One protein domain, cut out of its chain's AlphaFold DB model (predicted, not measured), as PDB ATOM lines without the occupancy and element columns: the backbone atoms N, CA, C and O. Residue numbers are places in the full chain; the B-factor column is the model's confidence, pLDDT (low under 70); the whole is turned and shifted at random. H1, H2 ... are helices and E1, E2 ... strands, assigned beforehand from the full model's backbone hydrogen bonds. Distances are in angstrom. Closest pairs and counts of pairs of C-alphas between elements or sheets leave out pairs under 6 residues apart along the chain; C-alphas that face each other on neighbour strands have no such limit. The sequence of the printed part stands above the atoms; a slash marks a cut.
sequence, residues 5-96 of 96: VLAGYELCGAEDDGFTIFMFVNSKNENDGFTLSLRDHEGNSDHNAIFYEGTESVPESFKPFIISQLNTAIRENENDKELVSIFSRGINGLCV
ATOM      1  N   VAL A   5     -71.520  25.272 124.310       92.62
ATOM      2  CA  VAL A   5     -70.236  24.625 124.613       92.62
ATOM      3  C   VAL A   5     -69.618  25.258 125.849       92.62
ATOM      4  O   VAL A   5     -69.837  26.443 126.104       92.62
ATOM      5  N   LEU A   6     -68.851  24.482 126.618       94.50
ATOM      6  CA  LEU A   6     -68.054  25.036 127.713       94.50
ATOM      7  C   LEU A   6     -66.957  25.934 127.119       94.50
ATOM      8  O   LEU A   6     -66.052  25.448 126.447       94.50
ATOM      9  N   ALA A   7     -67.055  27.240 127.357       93.38
ATOM     10  CA  ALA A   7     -66.109  28.239 126.860       93.38
ATOM     11  C   ALA A   7     -64.920  28.437 127.802       93.38
ATOM     12  O   ALA A   7     -63.837  28.832 127.376       93.38
ATOM     13  N   GLY A   8     -65.122  28.175 129.092       92.19
ATOM     14  CA  GLY A   8     -64.090  28.328 130.099       92.19
ATOM     15  C   GLY A   8     -64.647  28.241 131.509       92.19
ATOM     16  O   GLY A   8     -65.831  27.964 131.724       92.19
ATOM     17  N   TYR A   9     -63.768  28.492 132.466       91.19
ATOM     18  CA  TYR A   9     -64.110  28.586 133.872       91.19
ATOM     19  C   TYR A   9     -63.276  29.682 134.536       91.19
ATOM     20  O   TYR A   9     -62.195  30.024 134.057       91.19
ATOM     21  N   GLU A  10     -63.779  30.219 135.639       89.50
ATOM     22  CA  GLU A  10     -63.078  31.192 136.470       89.50
ATOM     23  C   GLU A  10     -63.231  30.812 137.944       89.50
ATOM     24  O   GLU A  10     -64.320  30.449 138.390       89.50
ATOM     25  N   LEU A  11     -62.126  30.865 138.688       84.75
ATOM     26  CA  LEU A  11     -62.106  30.641 140.130       84.75
ATOM     27  C   LEU A  11     -62.283  31.990 140.830       84.75
ATOM     28  O   LEU A  11     -61.422  32.863 140.730       84.75
ATOM     29  N   CYS A  12     -63.395  32.156 141.537       78.56
ATOM     30  CA  CYS A  12     -63.797  33.408 142.164       78.56
ATOM     31  C   CYS A  12     -63.941  33.228 143.678       78.56
ATOM     32  O   CYS A  12     -64.795  32.472 144.123       78.56
ATOM     33  N   GLY A  13     -63.187  33.974 144.487       67.88
ATOM     34  CA  GLY A  13     -63.408  34.048 145.939       67.88
ATOM     35  C   GLY A  13     -62.133  34.141 146.773       67.88
ATOM     36  O   GLY A  13     -61.026  33.978 146.265       67.88
ATOM     37  N   ALA A  14     -62.305  34.461 148.056       55.59
ATOM     38  CA  ALA A  14     -61.252  34.432 149.074       55.59
ATOM     39  C   ALA A  14     -61.315  33.106 149.853       55.59
ATOM     40  O   ALA A  14     -62.333  32.424 149.773       55.59
ATOM     41  N   GLU A  15     -60.249  32.783 150.599       56.34
ATOM     42  CA  GLU A  15     -59.909  31.464 151.184       56.34
ATOM     43  C   GLU A  15     -61.073  30.631 151.790       56.34
ATOM     44  O   GLU A  15     -60.980  29.404 151.753       56.34
ATOM     45  N   ASP A  16     -62.192  31.241 152.211       56.53
ATOM     46  CA  ASP A  16     -63.319  30.585 152.903       56.53
ATOM     47  C   ASP A  16     -64.701  30.618 152.183       56.53
ATOM     48  O   ASP A  16     -65.636  29.961 152.637       56.53
ATOM     49  N   ASP A  17     -64.887  31.360 151.079       65.62
ATOM     50  CA  ASP A  17     -66.186  31.464 150.360       65.62
ATOM     51  C   ASP A  17     -65.951  31.639 148.843       65.62
ATOM     52  O   ASP A  17     -66.132  32.704 148.245       65.62
ATOM     53  N   GLY A  18     -65.459  30.560 148.238       76.06
ATOM     54  CA  GLY A  18     -65.145  30.445 146.816       76.06
ATOM     55  C   GLY A  18     -66.254  29.814 145.975       76.06
ATOM     56  O   GLY A  18     -67.020  28.957 146.434       76.06
ATOM     57  N   PHE A  19     -66.312  30.259 144.722       84.75
ATOM     58  CA  PHE A  19     -67.106  29.698 143.645       84.75
ATOM     59  C   PHE A  19     -66.216  29.439 142.432       84.75
ATOM     60  O   PHE A  19     -65.479  30.321 141.991       84.75
ATOM     61  N   THR A  20     -66.384  28.280 141.804       89.38
ATOM     62  CA  THR A  20     -65.998  28.111 140.403       89.38
ATOM     63  C   THR A  20     -67.169  28.528 139.520       89.38
ATOM     64  O   THR A  20     -68.264  27.977 139.634       89.38
ATOM     65  N   ILE A  21     -66.939  29.454 138.594       92.19
ATOM     66  CA  ILE A  21     -67.899  29.830 137.556       92.19
ATOM     67  C   ILE A  21     -67.562  29.074 136.273       92.19
ATOM     68  O   ILE A  21     -66.482  29.254 135.723       92.19
ATOM     69  N   PHE A  22     -68.481  28.257 135.767       94.25
ATOM     70  CA  PHE A  22     -68.403  27.656 134.436       94.25
ATOM     71  C   PHE A  22     -69.172  28.518 133.437       94.25
ATOM     72  O   PHE A  22     -70.336  28.844 133.671       94.25
ATOM     73  N   MET A  23     -68.543  28.853 132.313       95.38
ATOM     74  CA  MET A  23     -69.132  29.685 131.264       95.38
ATOM     75  C   MET A  23     -69.488  28.831 130.053       95.38
ATOM     76  O   MET A  23     -68.628  28.148 129.493       95.38
ATOM     77  N   PHE A  24     -70.744  28.897 129.626       94.88
ATOM     78  CA  PHE A  24     -71.242  28.224 128.436       94.88
ATOM     79  C   PHE A  24     -71.665  29.259 127.404       94.88
ATOM     80  O   PHE A  24     -72.388  30.196 127.730       94.88
ATOM     81  N   VAL A  25     -71.248  29.077 126.154       94.69
ATOM     82  CA  VAL A  25     -71.616  29.970 125.044       94.69
ATOM     83  C   VAL A  25     -72.255  29.175 123.923       94.69
ATOM     84  O   VAL A  25     -71.898  28.022 123.681       94.69
ATOM     85  N   ASN A  26     -73.217  29.776 123.238       91.94
ATOM     86  CA  ASN A  26     -73.839  29.204 122.062       91.94
ATOM     87  C   ASN A  26     -72.815  29.228 120.923       91.94
ATOM     88  O   ASN A  26     -72.371  30.287 120.485       91.94
ATOM     89  N   SER A  27     -72.457  28.060 120.399       89.06
ATOM     90  CA  SER A  27     -71.461  27.919 119.325       89.06
ATOM     91  C   SER A  27     -71.844  28.631 118.022       89.06
ATOM     92  O   SER A  27     -70.993  28.841 117.160       89.06
ATOM     93  N   LYS A  28     -73.117  29.017 117.858       90.50
ATOM     94  CA  LYS A  28     -73.599  29.817 116.723       90.50
ATOM     95  C   LYS A  28     -73.628  31.320 117.009       90.50
ATOM     96  O   LYS A  28     -73.711  32.099 116.062       90.50
ATOM     97  N   ASN A  29     -73.602  31.728 118.279       89.31
ATOM     98  CA  ASN A  29     -73.606  33.124 118.710       89.31
ATOM     99  C   ASN A  29     -73.000  33.254 120.115       89.31
ATOM    100  O   ASN A  29     -73.702  33.090 121.103       89.31
ATOM    101  N   GLU A  30     -71.732  33.641 120.211       87.12
ATOM    102  CA  GLU A  30     -71.020  33.740 121.496       87.12
ATOM    103  C   GLU A  30     -71.588  34.800 122.461       87.12
ATOM    104  O   GLU A  30     -71.247  34.797 123.639       87.12
ATOM    105  N   ASN A  31     -72.475  35.693 121.995       88.38
ATOM    106  CA  ASN A  31     -73.187  36.645 122.861       88.38
ATOM    107  C   ASN A  31     -74.390  36.024 123.588       88.38
ATOM    108  O   ASN A  31     -75.019  36.687 124.409       88.38
ATOM    109  N   ASP A  32     -74.759  34.800 123.219       91.25
ATOM    110  CA  ASP A  32     -75.802  34.010 123.852       91.25
ATOM    111  C   ASP A  32     -75.122  32.909 124.667       91.25
ATOM    112  O   ASP A  32     -74.314  32.142 124.144       91.25
ATOM    113  N   GLY A  33     -75.383  32.866 125.964       92.69
ATOM    114  CA  GLY A  33     -74.606  32.071 126.899       92.69
ATOM    115  C   GLY A  33     -75.270  31.999 128.258       92.69
ATOM    116  O   GLY A  33     -76.234  32.713 128.532       92.69
ATOM    117  N   PHE A  34     -74.741  31.124 129.100       93.62
ATOM    118  CA  PHE A  34     -75.159  31.014 130.485       93.62
ATOM    119  C   PHE A  34     -73.989  30.631 131.384       93.62
ATOM    120  O   PHE A  34     -72.947  30.150 130.926       93.62
ATOM    121  N   THR A  35     -74.172  30.817 132.684       94.69
ATOM    122  CA  THR A  35     -73.178  30.482 133.702       94.69
ATOM    123  C   THR A  35     -73.701  29.465 134.703       94.69
ATOM    124  O   THR A  35     -74.890  29.424 135.031       94.69
ATOM    125  N   LEU A  36     -72.790  28.635 135.212       94.12
ATOM    126  CA  LEU A  36     -73.027  27.785 136.373       94.12
ATOM    127  C   LEU A  36     -72.042  28.153 137.471       94.12
ATOM    128  O   LEU A  36     -70.843  28.191 137.228       94.12
ATOM    129  N   SER A  37     -72.537  28.376 138.681       91.88
ATOM    130  CA  SER A  37     -71.708  28.641 139.857       91.88
ATOM    131  C   SER A  37     -71.655  27.392 140.726       91.88
ATOM    132  O   SER A  37     -72.678  26.979 141.271       91.88
ATOM    133  N   LEU A  38     -70.482  26.776 140.839       90.06
ATOM    134  CA  LEU A  38     -70.198  25.674 141.751       90.06
ATOM    135  C   LEU A  38     -69.631  26.235 143.047       90.06
ATOM    136  O   LEU A  38     -68.574  26.861 143.033       90.06
ATOM    137  N   ARG A  39     -70.289  25.959 144.172       84.25
ATOM    138  CA  ARG A  39     -69.754  26.305 145.490       84.25
ATOM    139  C   ARG A  39     -68.726  25.266 145.928       84.25
ATOM    140  O   ARG A  39     -69.070  24.094 146.135       84.25
ATOM    141  N   ASP A  40     -67.460  25.677 146.031       70.81
ATOM    142  CA  ASP A  40     -66.339  24.740 146.052       70.81
ATOM    143  C   ASP A  40     -65.342  24.863 147.225       70.81
ATOM    144  O   ASP A  40     -64.550  23.932 147.407       70.81
ATOM    145  N   HIS A  41     -65.437  25.883 148.080       65.50
ATOM    146  CA  HIS A  41     -64.483  26.126 149.180       65.50
ATOM    147  C   HIS A  41     -64.972  25.727 150.586       65.50
ATOM    148  O   HIS A  41     -66.171  25.747 150.869       65.50
ATOM    149  N   GLU A  42     -64.027  25.284 151.432       55.28
ATOM    150  CA  GLU A  42     -64.230  24.720 152.783       55.28
ATOM    151  C   GLU A  42     -64.846  25.728 153.755       55.28
ATOM    152  O   GLU A  42     -64.222  26.712 154.127       55.28
ATOM    153  N   GLY A  43     -66.079  25.461 154.195       52.28
ATOM    154  CA  GLY A  43     -66.756  26.299 155.189       52.28
ATOM    155  C   GLY A  43     -68.246  26.008 155.369       52.28
ATOM    156  O   GLY A  43     -68.791  26.252 156.445       52.28
ATOM    157  N   ASN A  44     -68.905  25.428 154.361       55.41
ATOM    158  CA  ASN A  44     -70.347  25.173 154.380       55.41
ATOM    159  C   ASN A  44     -70.702  23.726 153.987       55.41
ATOM    160  O   ASN A  44     -70.020  23.082 153.202       55.41
ATOM    161  N   SER A  45     -71.803  23.186 154.522       59.28
ATOM    162  CA  SER A  45     -72.255  21.808 154.242       59.28
ATOM    163  C   SER A  45     -72.805  21.588 152.823       59.28
ATOM    164  O   SER A  45     -73.159  20.463 152.480       59.28
ATOM    165  N   ASP A  46     -72.929  22.647 152.024       61.12
ATOM    166  CA  ASP A  46     -73.460  22.659 150.657       61.12
ATOM    167  C   ASP A  46     -72.356  22.547 149.592       61.12
ATOM    168  O   ASP A  46     -72.547  22.920 148.435       61.12
ATOM    169  N   HIS A  47     -71.206  21.989 149.973       71.25
ATOM    170  CA  HIS A  47     -70.161  21.576 149.051       71.25
ATOM    171  C   HIS A  47     -70.743  20.820 147.850       71.25
ATOM    172  O   HIS A  47     -71.397  19.788 148.009       71.25
ATOM    173  N   ASN A  48     -70.431  21.308 146.648       77.38
ATOM    174  CA  ASN A  48     -70.934  20.825 145.359       77.38
ATOM    175  C   ASN A  48     -72.322  21.339 144.948       77.38
ATOM    176  O   ASN A  48     -72.843  20.870 143.944       77.38
ATOM    177  N   ALA A  49     -72.922  22.308 145.641       84.94
ATOM    178  CA  ALA A  49     -74.109  22.976 145.115       84.94
ATOM    179  C   ALA A  49     -73.774  23.700 143.798       84.94
ATOM    180  O   ALA A  49     -72.813  24.473 143.736       84.94
ATOM    181  N   ILE A  50     -74.568  23.438 142.754       90.19
ATOM    182  CA  ILE A  50     -74.518  24.166 141.485       90.19
ATOM    183  C   ILE A  50     -75.744  25.065 141.355       90.19
ATOM    184  O   ILE A  50     -76.879  24.615 141.519       90.19
ATOM    185  N   PHE A  51     -75.493  26.308 140.955       90.75
ATOM    186  CA  PHE A  51     -76.519  27.297 140.650       90.75
ATOM    187  C   PHE A  51     -76.431  27.739 139.189       90.75
ATOM    188  O   PHE A  51     -75.353  28.069 138.699       90.75
ATOM    189  N   TYR A  52     -77.571  27.756 138.505       91.00
ATOM    190  CA  TYR A  52     -77.749  28.337 137.178       91.00
ATOM    191  C   TYR A  52     -77.937  29.850 137.303       91.00
ATOM    192  O   TYR A  52     -78.710  30.296 138.152       91.00
ATOM    193  N   GLU A  53     -77.195  30.636 136.515       89.56
ATOM    194  CA  GLU A  53     -77.231  32.110 136.578       89.56
ATOM    195  C   GLU A  53     -77.076  32.648 138.018       89.56
ATOM    196  O   GLU A  53     -77.717  33.605 138.454       89.56
ATOM    197  N   GLY A  54     -76.243  31.958 138.807       81.06
ATOM    198  CA  GLY A  54     -75.880  32.306 140.179       81.06
ATOM    199  C   GLY A  54     -76.886  31.926 141.270       81.06
ATOM    200  O   GLY A  54     -76.462  31.702 142.399       81.06
ATOM    201  N   THR A  55     -78.189  31.820 140.984       80.50
ATOM    202  CA  THR A  55     -79.203  31.608 142.047       80.50
ATOM    203  C   THR A  55     -80.248  30.537 141.755       80.50
ATOM    204  O   THR A  55     -80.904  30.064 142.684       80.50
ATOM    205  N   GLU A  56     -80.413  30.128 140.499       85.50
ATOM    206  CA  GLU A  56     -81.481  29.221 140.091       85.50
ATOM    207  C   GLU A  56     -81.036  27.756 140.116       85.50
ATOM    208  O   GLU A  56     -79.851  27.427 140.068       85.50
ATOM    209  N   SER A  57     -82.000  26.837 140.172       88.38
ATOM    210  CA  SER A  57     -81.718  25.423 139.926       88.38
ATOM    211  C   SER A  57     -81.465  25.189 138.441       88.38
ATOM    212  O   SER A  57     -82.161  25.741 137.589       88.38
ATOM    213  N   VAL A  58     -80.513  24.316 138.121       90.62
ATOM    214  CA  VAL A  58     -80.238  23.945 136.728       90.62
ATOM    215  C   VAL A  58     -81.455  23.245 136.122       90.62
ATOM    216  O   VAL A  58     -81.915  22.250 136.693       90.62
ATOM    217  N   PRO A  59     -81.954  23.693 134.954       90.75
ATOM    218  CA  PRO A  59     -83.037  23.008 134.263       90.75
ATOM    219  C   PRO A  59     -82.703  21.530 134.007       90.75
ATOM    220  O   PRO A  59     -81.652  21.208 133.452       90.75
ATOM    221  N   GLU A  60     -83.614  20.615 134.350       90.44
ATOM    222  CA  GLU A  60     -83.413  19.161 134.174       90.44
ATOM    223  C   GLU A  60     -83.068  18.775 132.729       90.44
ATOM    224  O   GLU A  60     -82.261  17.881 132.481       90.44
ATOM    225  N   SER A  61     -83.629  19.492 131.753       89.69
ATOM    226  CA  SER A  61     -83.331  19.299 130.333       89.69
ATOM    227  C   SER A  61     -81.882  19.636 129.963       89.69
ATOM    228  O   SER A  61     -81.381  19.116 128.968       89.69
ATOM    229  N   PHE A  62     -81.205  20.486 130.739       89.06
ATOM    230  CA  PHE A  62     -79.838  20.938 130.479       89.06
ATOM    231  C   PHE A  62     -78.800  20.045 131.167       89.06
ATOM    232  O   PHE A  62     -77.686  19.910 130.655       89.06
ATOM    233  N   LYS A  63     -79.157  19.381 132.278       91.88
ATOM    234  CA  LYS A  63     -78.232  18.551 133.070       91.88
ATOM    235  C   LYS A  63     -77.458  17.517 132.233       91.88
ATOM    236  O   LYS A  63     -76.230  17.517 132.329       91.88
ATOM    237  N   PRO A  64     -78.082  16.685 131.366       92.44
ATOM    238  CA  PRO A  64     -77.335  15.696 130.580       92.44
ATOM    239  C   PRO A  64     -76.304  16.332 129.643       92.44
ATOM    240  O   PRO A  64     -75.212  15.799 129.452       92.44
ATOM    241  N   PHE A  65     -76.646  17.489 129.075       92.12
ATOM    242  CA  PHE A  65     -75.765  18.236 128.189       92.12
ATOM    243  C   PHE A  65     -74.566  18.815 128.956       92.12
ATOM    244  O   PHE A  65     -73.424  18.587 128.555       92.12
ATOM    245  N   ILE A  66     -74.805  19.478 130.090       93.69
ATOM    246  CA  ILE A  66     -73.745  20.045 130.935       93.69
ATOM    247  C   ILE A  66     -72.792  18.940 131.407       93.69
ATOM    248  O   ILE A  66     -71.577  19.071 131.276       93.69
ATOM    249  N   ILE A  67     -73.333  17.812 131.882       94.88
ATOM    250  CA  ILE A  67     -72.536  16.646 132.293       94.88
ATOM    251  C   ILE A  67     -71.665  16.152 131.134       94.88
ATOM    252  O   ILE A  67     -70.502  15.807 131.344       94.88
ATOM    253  N   SER A  68     -72.188  16.127 129.905       94.56
ATOM    254  CA  SER A  68     -71.394  15.751 128.734       94.56
ATOM    255  C   SER A  68     -70.235  16.720 128.488       94.56
ATOM    256  O   SER A  68     -69.133  16.260 128.203       94.56
ATOM    257  N   GLN A  69     -70.459  18.033 128.600       94.88
ATOM    258  CA  GLN A  69     -69.411  19.042 128.413       94.88
ATOM    259  C   GLN A  69     -68.317  18.929 129.483       94.88
ATOM    260  O   GLN A  69     -67.135  18.884 129.148       94.88
ATOM    261  N   LEU A  70     -68.697  18.789 130.757       95.00
ATOM    262  CA  LEU A  70     -67.744  18.619 131.858       95.00
ATOM    263  C   LEU A  70     -66.938  17.316 131.723       95.00
ATOM    264  O   LEU A  70     -65.735  17.308 131.962       95.00
ATOM    265  N   ASN A  71     -67.561  16.222 131.271       95.62
ATOM    266  CA  ASN A  71     -66.839  14.978 130.983       95.62
ATOM    267  C   ASN A  71     -65.835  15.124 129.833       95.62
ATOM    268  O   ASN A  71     -64.767  14.514 129.882       95.62
ATOM    269  N   THR A  72     -66.162  15.897 128.795       95.06
ATOM    270  CA  THR A  72     -65.205  16.219 127.728       95.06
ATOM    271  C   THR A  72     -64.029  17.012 128.293       95.06
ATOM    272  O   THR A  72     -62.889  16.599 128.098       95.06
ATOM    273  N   ALA A  73     -64.295  18.049 129.092       93.69
ATOM    274  CA  ALA A  73     -63.255  18.859 129.725       93.69
ATOM    275  C   ALA A  73     -62.337  18.037 130.651       93.69
ATOM    276  O   ALA A  73     -61.124  18.229 130.637       93.69
ATOM    277  N   ILE A  74     -62.882  17.066 131.398       95.50
ATOM    278  CA  ILE A  74     -62.090  16.118 132.206       95.50
ATOM    279  C   ILE A  74     -61.120  15.318 131.335       95.50
ATOM    280  O   ILE A  74     -59.962  15.158 131.706       95.50
ATOM    281  N   ARG A  75     -61.574  14.807 130.184       96.12
ATOM    282  CA  ARG A  75     -60.716  14.022 129.279       96.12
ATOM    283  C   ARG A  75     -59.622  14.881 128.657       96.12
ATOM    284  O   ARG A  75     -58.497  14.421 128.521       96.12
ATOM    285  N   GLU A  76     -59.946  16.117 128.294       95.12
ATOM    286  CA  GLU A  76     -58.986  17.064 127.715       95.12
ATOM    287  C   GLU A  76     -57.938  17.537 128.733       95.12
ATOM    288  O   GLU A  76     -56.815  17.859 128.352       95.12
ATOM    289  N   ASN A  77     -58.275  17.521 130.026       92.56
ATOM    290  CA  ASN A  77     -57.416  17.969 131.123       92.56
ATOM    291  C   ASN A  77     -57.014  16.819 132.063       92.56
ATOM    292  O   ASN A  77     -56.751  17.053 133.238       92.56
ATOM    293  N   GLU A  78     -56.937  15.575 131.575       93.50
ATOM    294  CA  GLU A  78     -56.778  14.371 132.419       93.50
ATOM    295  C   GLU A  78     -55.551  14.388 133.355       93.50
ATOM    296  O   GLU A  78     -55.534  13.714 134.386       93.50
ATOM    297  N   ASN A  79     -54.523  15.166 133.007       94.88
ATOM    298  CA  ASN A  79     -53.286  15.292 133.776       94.88
ATOM    299  C   ASN A  79     -53.332  16.413 134.830       94.88
ATOM    300  O   ASN A  79     -52.459  16.464 135.699       94.88
ATOM    301  N   ASP A  80     -54.341  17.286 134.780       92.38
ATOM    302  CA  ASP A  80     -54.563  18.351 135.751       92.38
ATOM    303  C   ASP A  80     -55.558  17.883 136.821       92.38
ATOM    304  O   ASP A  80     -56.780  17.919 136.663       92.38
ATOM    305  N   LYS A  81     -55.009  17.403 137.939       89.88
ATOM    306  CA  LYS A  81     -55.805  16.836 139.035       89.88
ATOM    307  C   LYS A  81     -56.753  17.848 139.667       89.88
ATOM    308  O   LYS A  81     -57.800  17.445 140.173       89.88
ATOM    309  N   GLU A  82     -56.379  19.122 139.678       85.88
ATOM    310  CA  GLU A  82     -57.189  20.177 140.274       85.88
ATOM    311  C   GLU A  82     -58.406  20.452 139.391       85.88
ATOM    312  O   GLU A  82     -59.542  20.369 139.863       85.88
ATOM    313  N   LEU A  83     -58.192  20.615 138.082       86.75
ATOM    314  CA  LEU A  83     -59.282  20.815 137.124       86.75
ATOM    315  C   LEU A  83     -60.213  19.614 137.025       86.75
ATOM    316  O   LEU A  83     -61.435  19.768 137.039       86.75
ATOM    317  N   VAL A  84     -59.659  18.400 136.998       91.69
ATOM    318  CA  VAL A  84     -60.469  17.175 137.018       91.69
ATOM    319  C   VAL A  84     -61.333  17.113 138.278       91.69
ATOM    320  O   VAL A  84     -62.503  16.728 138.194       91.69
ATOM    321  N   SER A  85     -60.793  17.514 139.434       89.56
ATOM    322  CA  SER A  85     -61.546  17.580 140.691       89.56
ATOM    323  C   SER A  85     -62.699  18.582 140.597       89.56
ATOM    324  O   SER A  85     -63.843  18.225 140.880       89.56
ATOM    325  N   ILE A  86     -62.434  19.800 140.119       89.12
ATOM    326  CA  ILE A  86     -63.438  20.861 139.946       89.12
ATOM    327  C   ILE A  86     -64.583  20.403 139.030       89.12
ATOM    328  O   ILE A  86     -65.754  20.464 139.414       89.12
ATOM    329  N   PHE A  87     -64.273  19.868 137.845       92.62
ATOM    330  CA  PHE A  87     -65.301  19.393 136.915       92.62
ATOM    331  C   PHE A  87     -66.094  18.207 137.473       92.62
ATOM    332  O   PHE A  87     -67.318  18.159 137.332       92.62
ATOM    333  N   SER A  88     -65.427  17.271 138.154       91.94
ATOM    334  CA  SER A  88     -66.091  16.122 138.785       91.94
ATOM    335  C   SER A  88     -67.068  16.562 139.874       91.94
ATOM    336  O   SER A  88     -68.166  16.019 139.994       91.94
ATOM    337  N   ARG A  89     -66.701  17.583 140.650       89.50
ATOM    338  CA  ARG A  89     -67.581  18.183 141.657       89.50
ATOM    339  C   ARG A  89     -68.779  18.874 141.026       89.50
ATOM    340  O   ARG A  89     -69.889  18.695 141.519       89.50
ATOM    341  N   GLY A  90     -68.576  19.573 139.911       91.12
ATOM    342  CA  GLY A  90     -69.674  20.135 139.134       91.12
ATOM    343  C   GLY A  90     -70.670  19.067 138.670       91.12
ATOM    344  O   GLY A  90     -71.874  19.223 138.854       91.12
ATOM    345  N   ILE A  91     -70.180  17.930 138.165       93.06
ATOM    346  CA  ILE A  91     -71.031  16.787 137.792       93.06
ATOM    347  C   ILE A  91     -71.802  16.252 139.003       93.06
ATOM    348  O   ILE A  91     -73.010  16.026 138.903       93.06
ATOM    349  N   ASN A  92     -71.133  16.072 140.144       90.19
ATOM    350  CA  ASN A  92     -71.785  15.589 141.361       90.19
ATOM    351  C   ASN A  92     -72.906  16.535 141.806       90.19
ATOM    352  O   ASN A  92     -73.984  16.057 142.139       90.19
ATOM    353  N   GLY A  93     -72.683  17.848 141.729       89.00
ATOM    354  CA  GLY A  93     -73.678  18.871 142.049       89.00
ATOM    355  C   GLY A  93     -74.937  18.844 141.189       89.00
ATOM    356  O   GLY A  93     -76.014  19.192 141.657       89.00
ATOM    357  N   LEU A  94     -74.823  18.390 139.940       89.81
ATOM    358  CA  LEU A  94     -75.958  18.248 139.020       89.81
ATOM    359  C   LEU A  94     -76.785  16.982 139.284       89.81
ATOM    360  O   LEU A  94     -77.927  16.900 138.827       89.81
ATOM    361  N   CYS A  95     -76.205  15.994 139.973       79.62
ATOM    362  CA  CYS A  95     -76.823  14.696 140.254       79.62
ATOM    363  C   CYS A  95     -77.573  14.639 141.599       79.62
ATOM    364  O   CYS A  95     -78.162  13.598 141.897       79.62
ATOM    365  N   VAL A  96     -77.517  15.712 142.400       67.75
ATOM    366  CA  VAL A  96     -78.283  15.886 143.650       67.75
ATOM    367  C   VAL A  96     -79.689  16.392 143.337       67.75
ATOM    368  O   VAL A  96     -80.625  15.926 144.024       67.75
TER     369      VAL A  96
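What this domain is: This is residues 5 to 96 of the 96 residues of an uncharacterized protein of Alteromonadaceae bacterium (UniProt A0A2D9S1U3). A strongly twisted wall of four antiparallel strands has one face covered by a pair of helices, H1 and H2, which lie side by side and cross the strands. The linked ends of the two helices, residues 76 to 81, reach out past the E1 edge of the sheet, while the longest axis of the domain runs with the strands, from the turn at Lys 28 to the loop at Gly 43. The printed part has 92 residues, with four named strands followed by two named helices, E1 E2 E3 E4 H1 H2, and the sheet has the order E1 - E2 - E3 - E4, all antiparallel. The class is mixed, helices and strands, with 58 residues in named elements. The whole is compact, with a radius of gyration of the C-alphas of 12.7 A and spans of 39 by 32 by 24 A.

How they stand to each other: The sheet is made of E1, residues 5 to 12, E2, residues 19 to 26, E3, residues 29 to 39, and E4, residues 50 to 52. They form a meander, each strand the antiparallel neighbour of the one before. The inner strands E2 and E3 form a hairpin with directions at 158 degrees; N 22 and O 36 are 2.8 A apart, within hydrogen-bond range, as are N 34 and O 24 at 2.9 A. E3 bends by 60 degrees at residue 32. The edge strand E1 forms a hairpin with E2 at 157 degrees, where N 7 and O 23 are within hydrogen-bond range at 2.8 A. At the other edge, E3 and E4 form a hairpin at 149 degrees, with N 37 and O 51 within range at 2.8 A. E1 and E4 are apart. From edge to edge the strands' lines turn by 62 degrees. H1, residues 63 to 76, and H2, residues 81 to 94, are on the same face of this sheet, an arrangement in two layers, helices on one face of a sheet. H2 is at a height over the sheet of 9.9 A. It lies over E1, E2, E3 and E4, only just over E2 and E4 with 3 C-alphas falling on each, and runs across the strands at 67 degrees to E1 on the local plane. Its closest C-alphas to E4 are those of Gly 93 and Ile 50, 5.4 A apart. H1, at a height of 9.5 A, lies over E1 and runs across the strands, at 77 degrees to E1 on the local plane; with 2 C-alphas falling on E2, it is only just not over that strand. The closest C-alphas of H1 and E1 are those of Gln 69 and Leu 6, 6.2 A apart. H1 and H2 touch as a helical hairpin, at a shallow tilt of 9 degrees, opposite ways; their closest C-alphas, of Ile 74 and Val 84, are 5.2 A apart. In both helices every O i to N i+4 pair is within hydrogen-bond range.

Where its parts are: E3 is the longest strand by residues, 27.9 A from first to last C-alpha. E2 measures 22.6 A, E1 20.7 A and E4 6.8 A. E1 begins at C-alpha 5, (-70.236, 24.625, 124.613). H1 is 20.0 A long and begins at C-alpha 63, (-78.232, 18.551, 133.070). H2 is 20.2 A long and ends at C-alpha 94, (-75.958, 18.248, 139.020).

The domain as a whole: The two C-alphas farthest apart are those of Lys 28 and Gly 43, at 39.2 A. The printed part has no cut and ends at residue 96, the chain's last. The links E2 to E3 and H1 to H2 are tight, the other three are short, and no link is long. Mean pLDDT of the printed part is 86.0; residues 13 to 17, 41 to 46 and 96 are under 70.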